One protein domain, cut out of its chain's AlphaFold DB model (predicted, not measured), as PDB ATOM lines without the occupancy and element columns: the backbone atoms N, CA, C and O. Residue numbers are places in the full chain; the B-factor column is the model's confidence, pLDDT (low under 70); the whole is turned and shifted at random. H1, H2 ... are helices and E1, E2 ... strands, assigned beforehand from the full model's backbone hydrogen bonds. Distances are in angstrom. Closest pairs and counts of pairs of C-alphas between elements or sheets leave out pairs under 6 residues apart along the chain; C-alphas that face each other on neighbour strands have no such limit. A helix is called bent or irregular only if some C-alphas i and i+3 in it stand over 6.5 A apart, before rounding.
ATOM      1  N   ILE A  15      43.386 -30.743  13.919       49.25
ATOM      2  CA  ILE A  15      42.079 -31.319  14.292       49.25
ATOM      3  C   ILE A  15      40.998 -30.477  13.612       49.25
ATOM      4  O   ILE A  15      41.081 -29.253  13.578       49.25
ATOM      5  N   LYS A  16      39.969 -31.119  13.047       52.53
ATOM      6  CA  LYS A  16      38.798 -30.421  12.501       52.53
ATOM      7  C   LYS A  16      37.521 -30.893  13.180       52.53
ATOM      8  O   LYS A  16      36.983 -31.951  12.855       52.53
ATOM      9  N   VAL A  17      37.005 -30.049  14.063       47.34
ATOM     10  CA  VAL A  17      35.658 -30.165  14.626       47.34
ATOM     11  C   VAL A  17      34.639 -29.757  13.553       47.34
ATOM     12  O   VAL A  17      34.850 -28.807  12.796       47.34
ATOM     13  N   THR A  18      33.549 -30.504  13.388       42.38
ATOM     14  CA  THR A  18      32.453 -30.156  12.464       42.38
ATOM     15  C   THR A  18      31.127 -30.614  13.074       42.38
ATOM     16  O   THR A  18      31.017 -31.793  13.407       42.38
ATOM     17  N   PRO A  19      30.109 -29.748  13.244       32.19
ATOM     18  CA  PRO A  19      28.820 -30.171  13.794       32.19
ATOM     19  C   PRO A  19      28.200 -31.273  12.922       32.19
ATOM     20  O   PRO A  19      28.210 -31.182  11.696       32.19
ATOM     21  N   TYR A  20      27.683 -32.337  13.546       32.66
ATOM     22  CA  TYR A  20      27.176 -33.511  12.819       32.66
ATOM     23  C   TYR A  20      25.687 -33.386  12.439       32.66
ATOM     24  O   TYR A  20      25.166 -34.194  11.675       32.66
ATOM     25  N   VAL A  21      24.997 -32.350  12.933       26.92
ATOM     26  CA  VAL A  21      23.568 -32.103  12.687       26.92
ATOM     27  C   VAL A  21      23.390 -30.828  11.841       26.92
ATOM     28  O   VAL A  21      23.921 -29.789  12.232       26.92
ATOM     29  N   PRO A  22      22.615 -30.830  10.730       25.03
ATOM     30  CA  PRO A  22      22.533 -29.692   9.796       25.03
ATOM     31  C   PRO A  22      21.871 -28.401  10.313       25.03
ATOM     32  O   PRO A  22      21.663 -27.472   9.535       25.03
ATOM     33  N   ARG A  23      21.449 -28.351  11.582       31.84
ATOM     34  CA  ARG A  23      20.747 -27.209  12.186       31.84
ATOM     35  C   ARG A  23      21.082 -27.095  13.669       31.84
ATOM     36  O   ARG A  23      20.435 -27.737  14.487       31.84
ATOM     37  N   LEU A  24      22.042 -26.237  13.997       27.23
ATOM     38  CA  LEU A  24      22.186 -25.625  15.318       27.23
ATOM     39  C   LEU A  24      22.879 -24.267  15.148       27.23
ATOM     40  O   LEU A  24      23.946 -24.173  14.542       27.23
ATOM     41  N   THR A  25      22.231 -23.222  15.651       31.55
ATOM     42  CA  THR A  25      22.768 -21.863  15.782       31.55
ATOM     43  C   THR A  25      23.442 -21.704  17.139       31.55
ATOM     44  O   THR A  25      22.896 -22.177  18.132       31.55
ATOM     45  N   ARG A  26      24.556 -20.960  17.182       33.06
ATOM     46  CA  ARG A  26      25.345 -20.626  18.383       33.06
ATOM     47  C   ARG A  26      26.014 -21.832  19.058       33.06
ATOM     48  O   ARG A  26      25.471 -22.458  19.967       33.06
ATOM     49  N   ILE A  27      27.284 -22.045  18.725       36.12
ATOM     50  CA  ILE A  27      28.271 -22.064  19.814       36.12
ATOM     51  C   ILE A  27      28.373 -20.595  20.270       36.12
ATOM     52  O   ILE A  27      28.482 -19.738  19.386       36.12
ATOM     53  N   PRO A  28      28.248 -20.258  21.567       36.09
ATOM     54  CA  PRO A  28      28.550 -18.906  22.028       36.09
ATOM     55  C   PRO A  28      29.985 -18.562  21.621       36.09
ATOM     56  O   PRO A  28      30.889 -19.358  21.858       36.09
ATOM     57  N   THR A  29      30.207 -17.398  21.010       42.03
ATOM     58  CA  THR A  29      31.564 -16.912  20.686       42.03
ATOM     59  C   THR A  29      32.449 -16.830  21.933       42.03
ATOM     60  O   THR A  29      33.652 -17.029  21.834       42.03
ATOM     61  N   GLN A  30      31.822 -16.628  23.094       38.16
ATOM     62  CA  GLN A  30      32.404 -16.624  24.436       38.16
ATOM     63  C   GLN A  30      33.200 -17.917  24.743       38.16
ATOM     64  O   GLN A  30      34.421 -17.857  24.847       38.16
ATOM     65  N   ASN A  31      32.559 -19.098  24.705       47.56
ATOM     66  CA  ASN A  31      33.208 -20.385  25.030       47.56
ATOM     67  C   ASN A  31      34.377 -20.779  24.108       47.56
ATOM     68  O   ASN A  31      35.183 -21.627  24.479       47.56
ATOM     69  N   VAL A  32      34.451 -20.259  22.875       46.00
ATOM     70  CA  VAL A  32      35.533 -20.637  21.941       46.00
ATOM     71  C   VAL A  32      36.749 -19.729  22.103       46.00
ATOM     72  O   VAL A  32      37.864 -20.189  21.884       46.00
ATOM     73  N   GLN A  33      36.550 -18.467  22.497       44.03
ATOM     74  CA  GLN A  33      37.651 -17.548  22.785       44.03
ATOM     75  C   GLN A  33      38.331 -17.913  24.113       44.03
ATOM     76  O   GLN A  33      39.553 -17.912  24.200       44.03
ATOM     77  N   GLU A  34      37.548 -18.318  25.118       48.69
ATOM     78  CA  GLU A  34      38.066 -18.778  26.413       48.69
ATOM     79  C   GLU A  34      38.989 -20.003  26.272       48.69
ATOM     80  O   GLU A  34      39.977 -20.102  26.989       48.69
ATOM     81  N   LEU A  35      38.748 -20.875  25.285       48.72
ATOM     82  CA  LEU A  35      39.577 -22.040  24.931       48.72
ATOM     83  C   LEU A  35      41.000 -21.709  24.419       48.72
ATOM     84  O   LEU A  35      41.773 -22.636  24.172       48.72
ATOM     85  N   CYS A  36      41.347 -20.435  24.204       47.28
ATOM     86  CA  CYS A  36      42.577 -20.028  23.509       47.28
ATOM     87  C   CYS A  36      43.717 -19.514  24.416       47.28
ATOM     88  O   CYS A  36      44.877 -19.603  24.015       47.28
ATOM     89  N   ASP A  37      43.418 -19.014  25.622       44.66
ATOM     90  CA  ASP A  37      44.295 -18.055  26.331       44.66
ATOM     91  C   ASP A  37      44.974 -18.570  27.633       44.66
ATOM     92  O   ASP A  37      45.282 -17.775  28.520       44.66
ATOM     93  N   SER A  38      45.241 -19.877  27.802       45.03
ATOM     94  CA  SER A  38      46.025 -20.389  28.956       45.03
ATOM     95  C   SER A  38      47.367 -21.028  28.569       45.03
ATOM     96  O   SER A  38      47.458 -21.831  27.641       45.03
ATOM     97  N   LYS A  39      48.430 -20.694  29.321       49.00
ATOM     98  CA  LYS A  39      49.751 -21.351  29.215       49.00
ATOM     99  C   LYS A  39      49.788 -22.736  29.877       49.00
ATOM    100  O   LYS A  39      50.528 -23.599  29.402       49.00
ATOM    101  N   HIS A  40      48.965 -22.930  30.911       53.16
ATOM    102  CA  HIS A  40      48.796 -24.170  31.674       53.16
ATOM    103  C   HIS A  40      47.480 -24.887  31.324       53.16
ATOM    104  O   HIS A  40      46.616 -24.328  30.633       53.16
ATOM    105  N   VAL A  41      47.326 -26.110  31.840       51.53
ATOM    106  CA  VAL A  41      46.099 -26.916  31.759       51.53
ATOM    107  C   VAL A  41      45.017 -26.305  32.648       51.53
ATOM    108  O   VAL A  41      44.851 -26.669  33.807       51.53
ATOM    109  N   ASP A  42      44.282 -25.345  32.107       55.78
ATOM    110  CA  ASP A  42      43.108 -24.809  32.780       55.78
ATOM    111  C   ASP A  42      41.968 -25.827  32.665       55.78
ATOM    112  O   ASP A  42      41.435 -26.082  31.581       55.78
ATOM    113  N   GLU A  43      41.604 -26.427  33.796       50.12
ATOM    114  CA  GLU A  43      40.594 -27.480  33.865       50.12
ATOM    115  C   GLU A  43      39.230 -27.063  33.301       50.12
ATOM    116  O   GLU A  43      38.485 -27.923  32.814       50.12
ATOM    117  N   SER A  44      38.928 -25.758  33.317       52.94
ATOM    118  CA  SER A  44      37.690 -25.180  32.786       52.94
ATOM    119  C   SER A  44      37.659 -25.071  31.252       52.94
ATOM    120  O   SER A  44      36.587 -24.916  30.668       52.94
ATOM    121  N   LYS A  45      38.809 -25.210  30.574       70.12
ATOM    122  CA  LYS A  45      38.991 -24.953  29.129       70.12
ATOM    123  C   LYS A  45      39.159 -26.233  28.304       70.12
ATOM    124  O   LYS A  45      40.020 -26.328  27.431       70.12
ATOM    125  N   CYS A  46      38.321 -27.237  28.559       81.75
ATOM    126  CA  CYS A  46      38.364 -28.522  27.860       81.75
ATOM    127  C   CYS A  46      37.030 -28.873  27.176       81.75
ATOM    128  O   CYS A  46      35.943 -28.526  27.636       81.75
ATOM    129  N   VAL A  47      37.099 -29.593  26.053       85.38
ATOM    130  CA  VAL A  47      35.914 -30.108  25.354       85.38
ATOM    131  C   VAL A  47      35.563 -31.475  25.934       85.38
ATOM    132  O   VAL A  47      36.241 -32.461  25.643       85.38
ATOM    133  N   VAL A  48      34.492 -31.532  26.729       90.25
ATOM    134  CA  VAL A  48      34.011 -32.756  27.392       90.25
ATOM    135  C   VAL A  48      32.772 -33.322  26.692       90.25
ATOM    136  O   VAL A  48      31.887 -32.591  26.232       90.25
ATOM    137  N   GLY A  49      32.670 -34.647  26.625       94.12
ATOM    138  CA  GLY A  49      31.462 -35.320  26.153       94.12
ATOM    139  C   GLY A  49      31.543 -36.840  26.221       94.12
ATOM    140  O   GLY A  49      32.404 -37.398  26.896       94.12
ATOM    141  N   ARG A  50      30.647 -37.519  25.497       94.75
ATOM    142  CA  ARG A  50      30.645 -38.982  25.335       94.75
ATOM    143  C   ARG A  50      30.825 -39.405  23.887       94.75
ATOM    144  O   ARG A  50      30.236 -38.805  22.986       94.75
ATOM    145  N   VAL A  51      31.588 -40.460  23.638       94.56
ATOM    146  CA  VAL A  51      31.828 -40.972  22.285       94.56
ATOM    147  C   VAL A  51      30.638 -41.816  21.830       94.56
ATOM    148  O   VAL A  51      30.293 -42.814  22.445       94.56
ATOM    149  N   LYS A  52      29.978 -41.433  20.733       95.62
ATOM    150  CA  LYS A  52      28.817 -42.162  20.184       95.62
ATOM    151  C   LYS A  52      29.149 -43.021  18.972       95.62
ATOM    152  O   LYS A  52      28.405 -43.947  18.676       95.62
ATOM    153  N   MET A  53      30.228 -42.705  18.258       92.94
ATOM    154  CA  MET A  53      30.812 -43.539  17.202       92.94
ATOM    155  C   MET A  53      32.315 -43.259  17.123       92.94
ATOM    156  O   MET A  53      32.709 -42.092  17.146       92.94
ATOM    157  N   TRP A  54      33.134 -44.296  16.957       94.31
ATOM    158  CA  TRP A  54      34.584 -44.189  16.770       94.31
ATOM    159  C   TRP A  54      35.013 -44.883  15.474       94.31
ATOM    160  O   TRP A  54      34.512 -45.954  15.133       94.31
ATOM    161  N   TRP A  55      35.937 -44.258  14.750       93.50
ATOM    162  CA  TRP A  55      36.647 -44.832  13.613       93.50
ATOM    163  C   TRP A  55      38.149 -44.591  13.831       93.50
ATOM    164  O   TRP A  55      38.605 -43.456  13.625       93.50
ATOM    165  N   PRO A  56      38.914 -45.616  14.249       91.88
ATOM    166  CA  PRO A  56      40.351 -45.488  14.457       91.88
ATOM    167  C   PRO A  56      41.085 -45.215  13.138       91.88
ATOM    168  O   PRO A  56      40.530 -45.365  12.042       91.88
ATOM    169  N   ALA A  57      42.354 -44.822  13.235       86.69
ATOM    170  CA  ALA A  57      43.204 -44.673  12.063       86.69
ATOM    171  C   ALA A  57      43.387 -46.027  11.349       86.69
ATOM    172  O   ALA A  57      43.845 -47.005  11.934       86.69
ATOM    173  N   THR A  58      43.014 -46.091  10.069       83.38
ATOM    174  CA  THR A  58      43.156 -47.295   9.233       83.38
ATOM    175  C   THR A  58      44.443 -47.241   8.410       83.38
ATOM    176  O   THR A  58      44.965 -46.158   8.160       83.38
ATOM    177  N   GLN A  59      44.913 -48.374   7.873       71.25
ATOM    178  CA  GLN A  59      46.065 -48.394   6.950       71.25
ATOM    179  C   GLN A  59      45.889 -47.465   5.727       71.25
ATOM    180  O   GLN A  59      46.865 -46.904   5.233       71.25
ATOM    181  N   ALA A  60      44.650 -47.258   5.262       74.19
ATOM    182  CA  ALA A  60      44.319 -46.334   4.172       74.19
ATOM    183  C   ALA A  60      44.236 -44.857   4.616       74.19
ATOM    184  O   ALA A  60      44.215 -43.949   3.784       74.19
ATOM    185  N   SER A  61      44.178 -44.598   5.923       76.19
ATOM    186  CA  SER A  61      44.023 -43.274   6.530       76.19
ATOM    187  C   SER A  61      45.028 -43.040   7.662       76.19
ATOM    188  O   SER A  61      44.660 -42.420   8.657       76.19
ATOM    189  N   LYS A  62      46.268 -43.534   7.496       76.31
ATOM    190  CA  LYS A  62      47.337 -43.668   8.512       76.31
ATOM    191  C   LYS A  62      47.324 -42.618   9.629       76.31
ATOM    192  O   LYS A  62      47.304 -42.949  10.803       76.31
ATOM    193  N   ASN A  63      47.238 -41.345   9.260       83.81
ATOM    194  CA  ASN A  63      47.381 -40.208  10.166       83.81
ATOM    195  C   ASN A  63      46.043 -39.545  10.560       83.81
ATOM    196  O   ASN A  63      46.026 -38.359  10.887       83.81
ATOM    197  N   LYS A  64      44.898 -40.237  10.437       88.00
ATOM    198  CA  LYS A  64      43.553 -39.655  10.622       88.00
ATOM    199  C   LYS A  64      42.582 -40.612  11.314       88.00
ATOM    200  O   LYS A  64      42.216 -41.634  10.734       88.00
ATOM    201  N   ALA A  65      42.068 -40.196  12.471       89.00
ATOM    202  CA  ALA A  65      40.969 -40.844  13.188       89.00
ATOM    203  C   ALA A  65      39.712 -39.951  13.191       89.00
ATOM    204  O   ALA A  65      39.777 -38.739  12.941       89.00
ATOM    205  N   ARG A  66      38.533 -40.533  13.426       91.94
ATOM    206  CA  ARG A  66      37.256 -39.798  13.429       91.94
ATOM    207  C   ARG A  66      36.364 -40.276  14.566       91.94
ATOM    208  O   ARG A  66      36.232 -41.473  14.774       91.94
ATOM    209  N   ALA A  67      35.659 -39.349  15.200       92.19
ATOM    210  CA  ALA A  67      34.605 -39.660  16.160       92.19
ATOM    211  C   ALA A  67      33.307 -38.931  15.797       92.19
ATOM    212  O   ALA A  67      33.332 -37.871  15.164       92.19
ATOM    213  N   ILE A  68      32.170 -39.462  16.236       88.94
ATOM    214  CA  ILE A  68      31.004 -38.642  16.569       88.94
ATOM    215  C   ILE A  68      30.882 -38.667  18.081       88.94
ATOM    216  O   ILE A  68      30.812 -39.736  18.682       88.94
ATOM    217  N   VAL A  69      30.847 -37.483  18.669       92.69
ATOM    218  CA  VAL A  69      30.751 -37.271  20.106       92.69
ATOM    219  C   VAL A  69      29.477 -36.515  20.438       92.69
ATOM    220  O   VAL A  69      28.979 -35.727  19.635       92.69
ATOM    221  N   GLU A  70      28.951 -36.761  21.624       93.00
ATOM    222  CA  GLU A  70      27.895 -35.991  22.256       93.00
ATOM    223  C   GLU A  70      28.533 -35.108  23.329       93.00
ATOM    224  O   GLU A  70      28.892 -35.593  24.399       93.00
ATOM    225  N   LEU A  71      28.728 -33.828  23.012       91.12
ATOM    226  CA  LEU A  71      29.204 -32.828  23.967       91.12
ATOM    227  C   LEU A  71      28.123 -32.582  25.020       91.12
ATOM    228  O   LEU A  71      26.939 -32.553  24.666       91.12
ATOM    229  N   ILE A  72      28.531 -32.393  26.272       79.25
ATOM    230  CA  ILE A  72      27.637 -32.129  27.405       79.25
ATOM    231  C   ILE A  72      27.934 -30.713  27.905       79.25
ATOM    232  O   ILE A  72      29.032 -30.445  28.379       79.25
ATOM    233  N   ASP A  73      26.959 -29.818  27.764       78.06
ATOM    234  CA  ASP A  73      27.040 -28.402  28.134       78.06
ATOM    235  C   ASP A  73      25.849 -28.092  29.056       78.06
ATOM    236  O   ASP A  73      24.724 -27.843  28.603       78.06
ATOM    237  N   GLY A  74      26.059 -28.276  30.364       80.56
ATOM    238  CA  GLY A  74      24.993 -28.279  31.367       80.56
ATOM    239  C   GLY A  74      23.915 -29.328  31.062       80.56
ATOM    240  O   GLY A  74      24.184 -30.527  31.021       80.56
ATOM    241  N   THR A  75      22.681 -28.876  30.834       67.44
ATOM    242  CA  THR A  75      21.533 -29.729  30.468       67.44
ATOM    243  C   THR A  75      21.402 -29.988  28.961       67.44
ATOM    244  O   THR A  75      20.516 -30.736  28.544       67.44
ATOM    245  N   ILE A  76      22.253 -29.386  28.123       69.62
ATOM    246  CA  ILE A  76      22.155 -29.455  26.660       69.62
ATOM    247  C   ILE A  76      23.201 -30.432  26.116       69.62
ATOM    248  O   ILE A  76      24.403 -30.201  26.241       69.62
ATOM    249  N   THR A  77      22.758 -31.484  25.421       81.25
ATOM    250  CA  THR A  77      23.667 -32.373  24.679       81.25
ATOM    251  C   THR A  77      23.745 -32.004  23.193       81.25
ATOM    252  O   THR A  77      22.756 -31.601  22.573       81.25
ATOM    253  N   ARG A  78      24.939 -32.102  22.587       80.75
ATOM    254  CA  ARG A  78      25.173 -31.708  21.181       80.75
ATOM    255  C   ARG A  78      26.027 -32.727  20.432       80.75
ATOM    256  O   ARG A  78      27.171 -32.969  20.799       80.75
ATOM    257  N   LYS A  79      25.518 -33.273  19.320       83.75
ATOM    258  CA  LYS A  79      26.264 -34.242  18.492       83.75
ATOM    259  C   LYS A  79      27.181 -33.564  17.468       83.75
ATOM    260  O   LYS A  79      26.728 -32.849  16.569       83.75
ATOM    261  N   VAL A  80      28.479 -33.827  17.581       83.19
ATOM    262  CA  VAL A  80      29.561 -33.200  16.809       83.19
ATOM    263  C   VAL A  80      30.477 -34.278  16.230       83.19
ATOM    264  O   VAL A  80      30.723 -35.299  16.861       83.19
ATOM    265  N   GLN A  81      30.987 -34.075  15.016       84.56
ATOM    266  CA  GLN A  81      32.008 -34.930  14.419       84.56
ATOM    267  C   GLN A  81      33.398 -34.356  14.709       84.56
ATOM    268  O   GLN A  81      33.730 -33.259  14.253       84.56
ATOM    269  N   LEU A  82      34.227 -35.124  15.416       84.69
ATOM    270  CA  LEU A  82      35.653 -34.849  15.565       84.69
ATOM    271  C   LEU A  82      36.423 -35.538  14.433       84.69
ATOM    272  O   LEU A  82      36.130 -36.678  14.059       84.69
ATOM    273  N   LYS A  83      37.417 -34.847  13.877       84.69
ATOM    274  CA  LYS A  83      38.402 -35.416  12.947       84.69
ATOM    275  C   LYS A  83      39.779 -35.109  13.502       84.69
ATOM    276  O   LYS A  83      40.203 -33.958  13.440       84.69
ATOM    277  N   LEU A  84      40.430 -36.124  14.052       84.44
ATOM    278  CA  LEU A  84      41.766 -36.022  14.621       84.44
ATOM    279  C   LEU A  84      42.791 -36.327  13.530       84.44
ATOM    280  O   LEU A  84      42.598 -37.274  12.762       84.44
ATOM    281  N   ALA A  85      43.865 -35.545  13.451       82.50
ATOM    282  CA  ALA A  85      45.015 -35.863  12.615       82.50
ATOM    283  C   ALA A  85      46.316 -35.531  13.358       82.50
ATOM    284  O   ALA A  85      46.434 -34.466  13.962       82.50
ATOM    285  N   SER A  86      47.283 -36.441  13.282       82.12
ATOM    286  CA  SER A  86      48.594 -36.352  13.935       82.12
ATOM    287  C   SER A  86      49.688 -36.643  12.913       82.12
ATOM    288  O   SER A  86      49.465 -37.413  11.978       82.12
ATOM    289  N   GLU A  87      50.870 -36.049  13.065       80.31
ATOM    290  CA  GLU A  87      52.041 -36.446  12.269       80.31
ATOM    291  C   GLU A  87      52.650 -37.752  12.780       80.31
ATOM    292  O   GLU A  87      52.987 -38.609  11.964       80.31
ATOM    293  N   ASN A  88      52.677 -37.956  14.102       83.12
ATOM    294  CA  ASN A  88      52.981 -39.262  14.670       83.12
ATOM    295  C   ASN A  88      51.747 -40.179  14.563       83.12
ATOM    296  O   ASN A  88      50.712 -39.927  15.188       83.12
ATOM    297  N   GLU A  89      51.864 -41.238  13.760       82.50
ATOM    298  CA  GLU A  89      50.837 -42.269  13.571       82.50
ATOM    299  C   GLU A  89      50.576 -43.062  14.868       82.50
ATOM    300  O   GLU A  89      49.453 -43.519  15.092       82.50
ATOM    301  N   GLU A  90      51.565 -43.178  15.759       84.06
ATOM    302  CA  GLU A  90      51.449 -43.931  17.016       84.06
ATOM    303  C   GLU A  90      50.461 -43.280  17.992       84.06
ATOM    304  O   GLU A  90      49.624 -43.983  18.556       84.06
ATOM    305  N   HIS A  91      50.437 -41.943  18.075       84.25
ATOM    306  CA  HIS A  91      49.510 -41.190  18.941       84.25
ATOM    307  C   HIS A  91      48.026 -41.416  18.590       84.25
ATOM    308  O   HIS A  91      47.150 -41.170  19.412       84.25
ATOM    309  N   LEU A  92      47.711 -41.841  17.357       87.69
ATOM    310  CA  LEU A  92      46.339 -42.183  16.952       87.69
ATOM    311  C   LEU A  92      46.057 -43.689  16.994       87.69
ATOM    312  O   LEU A  92      44.888 -44.078  16.962       87.69
ATOM    313  N   LYS A  93      47.096 -44.528  17.059       86.25
ATOM    314  CA  LYS A  93      46.980 -45.983  17.242       86.25
ATOM    315  C   LYS A  93      46.769 -46.372  18.704       86.25
ATOM    316  O   LYS A  93      46.093 -47.364  18.950       86.25
ATOM    317  N   SER A  94      47.298 -45.594  19.648       88.56
ATOM    318  CA  SER A  94      47.107 -45.793  21.093       88.56
ATOM    319  C   SER A  94      45.697 -45.443  21.597       88.56
ATOM    320  O   SER A  94      45.335 -45.830  22.704       88.56
ATOM    321  N   LEU A  95      44.870 -44.756  20.797       91.75
ATOM    322  CA  LEU A  95      43.500 -44.370  21.162       91.75
ATOM    323  C   LEU A  95      42.525 -45.566  21.121       91.75
ATOM    324  O   LEU A  95      41.798 -45.769  20.140       91.75
ATOM    325  N   THR A  96      42.458 -46.335  22.210       92.94
ATOM    326  CA  THR A  96      41.567 -47.503  22.394       92.94
ATOM    327  C   THR A  96      40.125 -47.134  22.777       92.94
ATOM    328  O   THR A  96      39.488 -47.811  23.582       92.94
ATOM    329  N   ILE A  97      39.596 -46.063  22.185       93.06
ATOM    330  CA  ILE A  97      38.281 -45.485  22.492       93.06
ATOM    331  C   ILE A  97      37.131 -46.448  22.121       93.06
ATOM    332  O   ILE A  97      37.077 -46.993  21.014       93.06
ATOM    333  N   ARG A  98      36.177 -46.615  23.041       94.38
ATOM    334  CA  ARG A  98      34.949 -47.420  22.926       94.38
ATOM    335  C   ARG A  98      33.712 -46.528  22.742       94.38
ATOM    336  O   ARG A  98      33.787 -45.304  22.655       94.38
ATOM    337  N   LEU A  99      32.544 -47.160  22.618       93.69
ATOM    338  CA  LEU A  99      31.260 -46.459  22.618       93.69
ATOM    339  C   LEU A  99      30.853 -46.103  24.054       93.69
ATOM    340  O   LEU A  99      31.059 -46.889  24.969       93.69
ATOM    341  N   ASP A 100      30.253 -44.928  24.206       92.81
ATOM    342  CA  ASP A 100      29.819 -44.282  25.450       92.81
ATOM    343  C   ASP A 100      30.906 -43.871  26.461       92.81
ATOM    344  O   ASP A 100      30.572 -43.217  27.453       92.81
ATOM    345  N   ASP A 101      32.186 -44.094  26.139       95.62
ATOM    346  CA  ASP A 101      33.335 -43.488  26.829       95.62
ATOM    347  C   ASP A 101      33.136 -41.990  27.044       95.62
ATOM    348  O   ASP A 101      32.789 -41.255  26.107       95.62
ATOM    349  N   ARG A 102      33.429 -41.518  28.257       93.94
ATOM    350  CA  ARG A 102      33.613 -40.084  28.497       93.94
ATOM    351  C   ARG A 102      34.968 -39.688  27.927       93.94
ATOM    352  O   ARG A 102      35.928 -40.422  28.114       93.94
ATOM    353  N   PHE A 103      35.057 -38.548  27.255       93.75
ATOM    354  CA  PHE A 103      36.331 -38.004  26.785       93.75
ATOM    355  C   PHE A 103      36.472 -36.534  27.190       93.75
ATOM    356  O   PHE A 103      35.473 -35.809  27.274       93.75
ATOM    357  N   ARG A 104      37.720 -36.109  27.389       92.06
ATOM    358  CA  ARG A 104      38.162 -34.735  27.638       92.06
ATOM    359  C   ARG A 104      39.232 -34.410  26.596       92.06
ATOM    360  O   ARG A 104      40.228 -35.116  26.487       92.06
ATOM    361  N   LEU A 105      39.004 -33.380  25.785       92.00
ATOM    362  CA  LEU A 105      39.959 -32.894  24.785       92.00
ATOM    363  C   LEU A 105      40.435 -31.492  25.173       92.00
ATOM    364  O   LEU A 105      39.645 -30.544  25.156       92.00
ATOM    365  N   SER A 106      41.731 -31.369  25.442       88.25
ATOM    366  CA  SER A 106      42.426 -30.113  25.732       88.25
ATOM    367  C   SER A 106      43.351 -29.758  24.563       88.25
ATOM    368  O   SER A 106      44.025 -30.624  23.999       88.25
ATOM    369  N   LEU A 107      43.378 -28.487  24.158       85.56
ATOM    370  CA  LEU A 107      44.093 -28.012  22.966       85.56
ATOM    371  C   LEU A 107      45.036 -26.872  23.354       85.56
ATOM    372  O   LEU A 107      44.577 -25.857  23.866       85.56
ATOM    373  N   ARG A 108      46.342 -27.013  23.097       81.25
ATOM    374  CA  ARG A 108      47.336 -26.008  23.501       81.25
ATOM    375  C   ARG A 108      47.651 -25.061  22.347       81.25
ATOM    376  O   ARG A 108      47.928 -25.494  21.225       81.25
ATOM    377  N   GLY A 109      47.614 -23.757  22.624       77.06
ATOM    378  CA  GLY A 109      47.806 -22.718  21.608       77.06
ATOM    379  C   GLY A 109      46.730 -22.750  20.519       77.06
ATOM    380  O   GLY A 109      47.054 -22.633  19.337       77.06
ATOM    381  N   ALA A 110      45.472 -22.990  20.902       78.56
ATOM    382  CA  ALA A 110      44.334 -22.943  19.994       78.56
ATOM    383  C   ALA A 110      43.984 -21.500  19.606       78.56
ATOM    384  O   ALA A 110      44.074 -20.587  20.417       78.56
ATOM    385  N   GLN A 111      43.548 -21.302  18.367       75.25
ATOM    386  CA  GLN A 111      43.141 -20.028  17.785       75.25
ATOM    387  C   GLN A 111      41.938 -20.239  16.860       75.25
ATOM    388  O   GLN A 111      41.827 -21.255  16.165       75.25
ATOM    389  N   ILE A 112      41.033 -19.261  16.814       74.25
ATOM    390  CA  ILE A 112      39.872 -19.293  15.922       74.25
ATOM    391  C   ILE A 112      40.246 -18.677  14.570       74.25
ATOM    392  O   ILE A 112      40.206 -17.462  14.379       74.25
ATOM    393  N   GLY A 113      40.553 -19.525  13.593       72.75
ATOM    394  CA  GLY A 113      40.656 -19.122  12.195       72.75
ATOM    395  C   GLY A 113      39.280 -18.893  11.558       72.75
ATOM    396  O   GLY A 113      38.299 -19.577  11.865       72.75
ATOM    397  N   ILE A 114      39.206 -17.964  10.600       71.56
ATOM    398  CA  ILE A 114      38.029 -17.774   9.740       71.56
ATOM    399  C   ILE A 114      38.304 -18.417   8.373       71.56
ATOM    400  O   ILE A 114      39.212 -18.029   7.636       71.56
ATOM    401  N   LEU A 115      37.495 -19.410   8.013       63.16
ATOM    402  CA  LEU A 115      37.538 -20.090   6.726       63.16
ATOM    403  C   LEU A 115      37.113 -19.133   5.607       63.16
ATOM    404  O   LEU A 115      35.952 -18.738   5.523       63.16
ATOM    405  N   LYS A 116      38.035 -18.862   4.675       70.25
ATOM    406  CA  LYS A 116      37.788 -18.056   3.460       70.25
ATOM    407  C   LYS A 116      36.623 -18.573   2.596       70.25
ATOM    408  O   LYS A 116      36.070 -17.822   1.803       70.25
ATOM    409  N   GLN A 117      36.263 -19.851   2.732       61.25
ATOM    410  CA  GLN A 117      35.074 -20.463   2.138       61.25
ATOM    411  C   GLN A 117      34.465 -21.455   3.134       61.25
ATOM    412  O   GLN A 117      35.163 -22.345   3.625       61.25
ATOM    413  N   ILE A 118      33.164 -21.330   3.413       57.97
ATOM    414  CA  ILE A 118      32.453 -22.230   4.330       57.97
ATOM    415  C   ILE A 118      32.241 -23.590   3.634       57.97
ATOM    416  O   ILE A 118      31.590 -23.647   2.588       57.97
ATOM    417  N   PRO A 119      32.759 -24.711   4.173       60.28
ATOM    418  CA  PRO A 119      32.515 -26.036   3.612       60.28
ATOM    419  C   PRO A 119      31.021 -26.379   3.652       60.28
ATOM    420  O   PRO A 119      30.360 -26.065   4.636       60.28
ATOM    421  N   LYS A 120      30.515 -27.121   2.654       44.47
ATOM    422  CA  LYS A 120      29.081 -27.470   2.461       44.47
ATOM    423  C   LYS A 120      28.349 -28.139   3.652       44.47
ATOM    424  O   LYS A 120      27.162 -28.421   3.540       44.47
ATOM    425  N   LEU A 121      29.042 -28.440   4.753       42.97
ATOM    426  CA  LEU A 121      28.522 -29.086   5.967       42.97
ATOM    427  C   LEU A 121      28.786 -28.276   7.257       42.97
ATOM    428  O   LEU A 121      28.469 -28.751   8.342       42.97
ATOM    429  N   CYS A 122      29.378 -27.080   7.169       46.00
ATOM    430  CA  CYS A 122      29.607 -26.199   8.316       46.00
ATOM    431  C   CYS A 122      28.524 -25.109   8.373       46.00
ATOM    432  O   CYS A 122      28.257 -24.459   7.367       46.00
ATOM    433  N   THR A 123      27.935 -24.868   9.547       45.38
ATOM    434  CA  THR A 123      26.975 -23.766   9.774       45.38
ATOM    435  C   THR A 123      27.645 -22.425  10.084       45.38
ATOM    436  O   THR A 123      26.999 -21.385  10.005       45.38
ATOM    437  N   HIS A 124      28.933 -22.440  10.428       55.91
ATOM    438  CA  HIS A 124      29.714 -21.266  10.802       55.91
ATOM    439  C   HIS A 124      31.062 -21.248  10.061       55.91
ATOM    440  O   HIS A 124      31.589 -22.319   9.741       55.91
ATOM    441  N   PRO A 125      31.635 -20.059   9.789       64.19
ATOM    442  CA  PRO A 125      32.899 -19.916   9.068       64.19
ATOM    443  C   PRO A 125      34.133 -20.204   9.935       64.19
ATOM    444  O   PRO A 125      35.246 -20.036   9.460       64.19
ATOM    445  N   TYR A 126      33.975 -20.617  11.191       65.38
ATOM    446  CA  TYR A 126      35.092 -20.793  12.115       65.38
ATOM    447  C   TYR A 126      35.774 -22.159  11.961       65.38
ATOM    448  O   TYR A 126      35.123 -23.190  11.760       65.38
ATOM    449  N   VAL A 127      37.098 -22.163  12.086       67.56
ATOM    450  CA  VAL A 127      37.944 -23.345  12.254       67.56
ATOM    451  C   VAL A 127      38.812 -23.125  13.486       67.56
ATOM    452  O   VAL A 127      39.363 -22.047  13.660       67.56
ATOM    453  N   LEU A 128      38.920 -24.133  14.346       66.75
ATOM    454  CA  LEU A 128      39.869 -24.101  15.453       66.75
ATOM    455  C   LEU A 128      41.195 -24.666  14.936       66.75
ATOM    456  O   LEU A 128      41.246 -25.820  14.503       66.75
ATOM    457  N   GLU A 129      42.234 -23.841  14.914       66.69
ATOM    458  CA  GLU A 129      43.595 -24.209  14.517       66.69
ATOM    459  C   GLU A 129      44.480 -24.081  15.761       66.69
ATOM    460  O   GLU A 129      44.351 -23.122  16.506       66.69
ATOM    461  N   PHE A 130      45.323 -25.068  16.049       76.25
ATOM    462  CA  PHE A 130      46.184 -25.092  17.236       76.25
ATOM    463  C   PHE A 130      47.563 -25.577  16.800       76.25
ATOM    464  O   PHE A 130      47.665 -26.417  15.904       76.25
ATOM    465  N   ALA A 131      48.610 -25.019  17.403       68.44
ATOM    466  CA  ALA A 131      49.992 -25.273  16.994       68.44
ATOM    467  C   ALA A 131      50.777 -26.140  17.992       68.44
ATOM    468  O   ALA A 131      51.701 -26.842  17.586       68.44
ATOM    469  N   ASN A 132      50.391 -26.143  19.274       78.00
ATOM    470  CA  ASN A 132      51.247 -26.625  20.366       78.00
ATOM    471  C   ASN A 132      50.793 -27.989  20.924       78.00
ATOM    472  O   ASN A 132      51.031 -28.298  22.088       78.00
ATOM    473  N   GLY A 133      50.122 -28.800  20.101       79.75
ATOM    474  CA  GLY A 133      49.654 -30.141  20.462       79.75
ATOM    475  C   GLY A 133      48.297 -30.187  21.182       79.75
ATOM    476  O   GLY A 133      47.623 -29.177  21.401       79.75
ATOM    477  N   PHE A 134      47.878 -31.402  21.524       85.38
ATOM    478  CA  PHE A 134      46.623 -31.707  22.209       85.38
ATOM    479  C   PHE A 134      46.861 -32.727  23.323       85.38
ATOM    480  O   PHE A 134      47.783 -33.530  23.217       85.38
ATOM    481  N   ASN A 135      45.989 -32.742  24.325       88.31
ATOM    482  CA  ASN A 135      45.842 -33.856  25.258       88.31
ATOM    483  C   ASN A 135      44.417 -34.417  25.118       88.31
ATOM    484  O   ASN A 135      43.447 -33.651  25.085       88.31
ATOM    485  N   ILE A 136      44.293 -35.736  24.962       92.25
ATOM    486  CA  ILE A 136      43.011 -36.452  24.956       92.25
ATOM    487  C   ILE A 136      43.031 -37.469  26.084       92.25
ATOM    488  O   ILE A 136      43.768 -38.449  26.019       92.25
ATOM    489  N   GLU A 137      42.146 -37.270  27.051       93.88
ATOM    490  CA  GLU A 137      41.817 -38.250  28.079       93.88
ATOM    491  C   GLU A 137      40.477 -38.908  27.742       93.88
ATOM    492  O   GLU A 137      39.565 -38.261  27.208       93.88
ATOM    493  N   TRP A 138      40.330 -40.192  28.053       95.50
ATOM    494  CA  TRP A 138      39.043 -40.877  28.017       95.50
ATOM    495  C   TRP A 138      38.916 -41.890  29.149       95.50
ATOM    496  O   TRP A 138      39.884 -42.524  29.559       95.50
ATOM    497  N   THR A 139      37.690 -42.045  29.633       95.06
ATOM    498  CA  THR A 139      37.343 -42.922  30.747       95.06
ATOM    499  C   THR A 139      36.375 -43.988  30.255       95.06
ATOM    500  O   THR A 139      35.246 -43.677  29.847       95.06
ATOM    501  N   HIS A 140      36.818 -45.244  30.300       94.88
ATOM    502  CA  HIS A 140      35.959 -46.408  30.128       94.88
ATOM    503  C   HIS A 140      35.133 -46.582  31.404       94.88
ATOM    504  O   HIS A 140      35.686 -46.830  32.471       94.88
ATOM    505  N   VAL A 141      33.808 -46.470  31.292       90.31
ATOM    506  CA  VAL A 141      32.891 -46.831  32.382       90.31
ATOM    507  C   VAL A 141      32.443 -48.270  32.149       90.31
ATOM    508  O   VAL A 141      31.826 -48.573  31.123       90.31
ATOM    509  N   SER A 142      32.784 -49.164  33.070       87.00
ATOM    510  CA  SER A 142      32.400 -50.572  33.010       87.00
ATOM    511  C   SER A 142      30.909 -50.787  33.323       87.00
ATOM    512  O   SER A 142      30.189 -49.872  33.727       87.00
ATOM    513  N   SER A 143      30.425 -52.026  33.178       85.06
ATOM    514  CA  SER A 143      29.058 -52.396  33.581       85.06
ATOM    515  C   SER A 143      28.834 -52.409  35.098       85.06
ATOM    516  O   SER A 143      27.694 -52.265  35.533       85.06
ATOM    517  N   ASP A 144      29.889 -52.598  35.895       90.25
ATOM    518  CA  ASP A 144      29.880 -52.519  37.362       90.25
ATOM    519  C   ASP A 144      30.176 -51.103  37.896       90.25
ATOM    520  O   ASP A 144      30.106 -50.874  39.101       90.25
ATOM    521  N   GLY A 145      30.419 -50.132  37.007       89.19
ATOM    522  CA  GLY A 145      30.613 -48.724  37.357       89.19
ATOM    523  C   GLY A 145      32.036 -48.356  37.782       89.19
ATOM    524  O   GLY A 145      32.235 -47.260  38.302       89.19
ATOM    525  N   THR A 146      33.021 -49.230  37.555       92.19
ATOM    526  CA  THR A 146      34.437 -48.858  37.655       92.19
ATOM    527  C   THR A 146      34.819 -47.957  36.476       92.19
ATOM    528  O   THR A 146      34.286 -48.077  35.368       92.19
ATOM    529  N   GLU A 147      35.695 -46.987  36.742       95.38
ATOM    530  CA  GLU A 147      36.097 -45.952  35.787       95.38
ATOM    531  C   GLU A 147      37.609 -46.053  35.516       95.38
ATOM    532  O   GLU A 147      38.422 -45.532  36.277       95.38
ATOM    533  N   ASP A 148      37.988 -46.717  34.417       93.94
ATOM    534  CA  ASP A 148      39.383 -46.810  33.964       93.94
ATOM    535  C   ASP A 148      39.702 -45.616  33.053       93.94
ATOM    536  O   ASP A 148      39.078 -45.456  31.999       93.94
ATOM    537  N   SER A 149      40.673 -44.779  33.430       92.38
ATOM    538  CA  SER A 149      41.051 -43.583  32.658       92.38
ATOM    539  C   SER A 149      42.375 -43.750  31.910       92.38
ATOM    540  O   SER A 149      43.355 -44.260  32.448       92.38
ATOM    541  N   PHE A 150      42.394 -43.283  30.665       94.62
ATOM    542  CA  PHE A 150      43.504 -43.370  29.719       94.62
ATOM    543  C   PHE A 150      43.772 -41.987  29.126       94.62
ATOM    544  O   PHE A 150      42.845 -41.190  28.978       94.62
ATOM    545  N   GLY A 151      45.021 -41.706  28.751       91.62
ATOM    546  CA  GLY A 151      45.420 -40.415  28.196       91.62
ATOM    547  C   GLY A 151      46.438 -40.545  27.068       91.62
ATOM    548  O   GLY A 151      47.278 -41.444  27.071       91.62
ATOM    549  N   VAL A 152      46.368 -39.628  26.103       90.31
ATOM    550  CA  VAL A 152      47.406 -39.398  25.090       90.31
ATOM    551  C   VAL A 152      47.659 -37.897  24.997       90.31
ATOM    552  O   VAL A 152      46.871 -37.154  24.402       90.31
ATOM    553  N   SER A 153      48.793 -37.470  25.554       86.94
ATOM    554  CA  SER A 153      49.333 -36.125  25.372       86.94
ATOM    555  C   SER A 153      50.239 -36.071  24.141       86.94
ATOM    556  O   SER A 153      50.985 -37.002  23.848       86.94
ATOM    557  N   CYS A 154      50.151 -34.970  23.401       82.38
ATOM    558  CA  CYS A 154      51.074 -34.579  22.335       82.38
ATOM    559  C   CYS A 154      51.796 -33.267  22.682       82.38
ATOM    560  O   CYS A 154      52.268 -32.577  21.775       82.38
TER     561      CYS A 154
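What this domain is: This is residues 15 to 154 of the 765 residues of the protein "Protection of telomeres protein 1" of Panaeolus cyanescens (UniProt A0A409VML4). One strongly twisted sheet of seven strands makes the body, with the sharply bent strand E2 in the middle of the row, between its neighbours E3 and E5, and with E1 and E9 as the edge strands. E5 runs on at a steep angle into a small hairpin, E6 and E7, whose strand E7 comes close to the edge strand E1; H1 lies by E6, and the small helix H2 only grazes the large sheet. The printed part has 140 residues with two named helices and nine named strands, along the chain E1 H1 E2 E3 E4 H2 E5 E6 E7 E8 E9, mostly strand in class. The large sheet runs E1 E4 E3 E2 E5 E8 E9, all antiparallel. The whole is compact, with a radius of gyration of the C-alphas of 15.0 A, and rounded, spanning 44 by 37 by 34 A.

Where its parts are: In the large sheet, E1 is residues 16 to 19, beginning at C-alpha 16 (38.798, -30.421, 12.501). E4, residues 76 to 85, is 27.6 A long, and E3, residues 64 to 73, 26.6 A. E2 is residues 47 to 55, 18.8 A, and E5 residues 102 to 107, 16.9 A. E8, residues 134 to 141, measures 22.8 A; E9, residues 147 to 153, measures 19.5 A and ends at C-alpha 153 (49.333, -36.125, 25.372). E6 is residues 110 to 114 and E7 residues 126 to 130. H1 is residues 29 to 34, and H2 residues 90 to 93.

How they stand to each other: E2 bends by 83 degrees at residue 52 and E3 by 53 degrees at residue 68. E2, E3 and E4 form a meander, each strand the antiparallel neighbour of the one before; N 52 and O 68 are 2.8 A apart, N 69 and O 80 2.8 A. E1 pairs with E4, N 18 to O 81 at 2.9 A. On the other side of E2, E5 pairs with it through N 49 and O 103, 3.1 A, and with E8 through N 104 and O 137, 2.8 A. E8 and E9 form a hairpin, N 138 to O 150 at 2.9 A. E5 runs on into E6 at 79 degrees across a break of 2 residues. E6 and E7 are a hairpin, N 113 to O 127 at 2.8 A. The closest C-alphas of E1 and E7, Lys 16 and Leu 128, are 7.1 A apart; those of H1 and E6, Gln 33 and Ile 112, 7.4 A. H1 is not on the large sheet. H2 only grazes it with residues 91 to 93; its closest C-alphas to E3 are Leu 92 and Ala 65, 6.7 A, and to E9 His 91 and Val 152, 6.7 A. In H1 every O i to N i+4 pair is within hydrogen-bond range; H2 is too short for one.

The domain as a whole: The C-alphas farthest apart, Lys 116 and Asp 144, are 49.0 A from each other. The printed part has no cut. The links H1 to E2 and E6 to E7 are long. Mean pLDDT of the printed part is 73.8; 47 residues are under 70, among them 15 to 44 and 117 to 129.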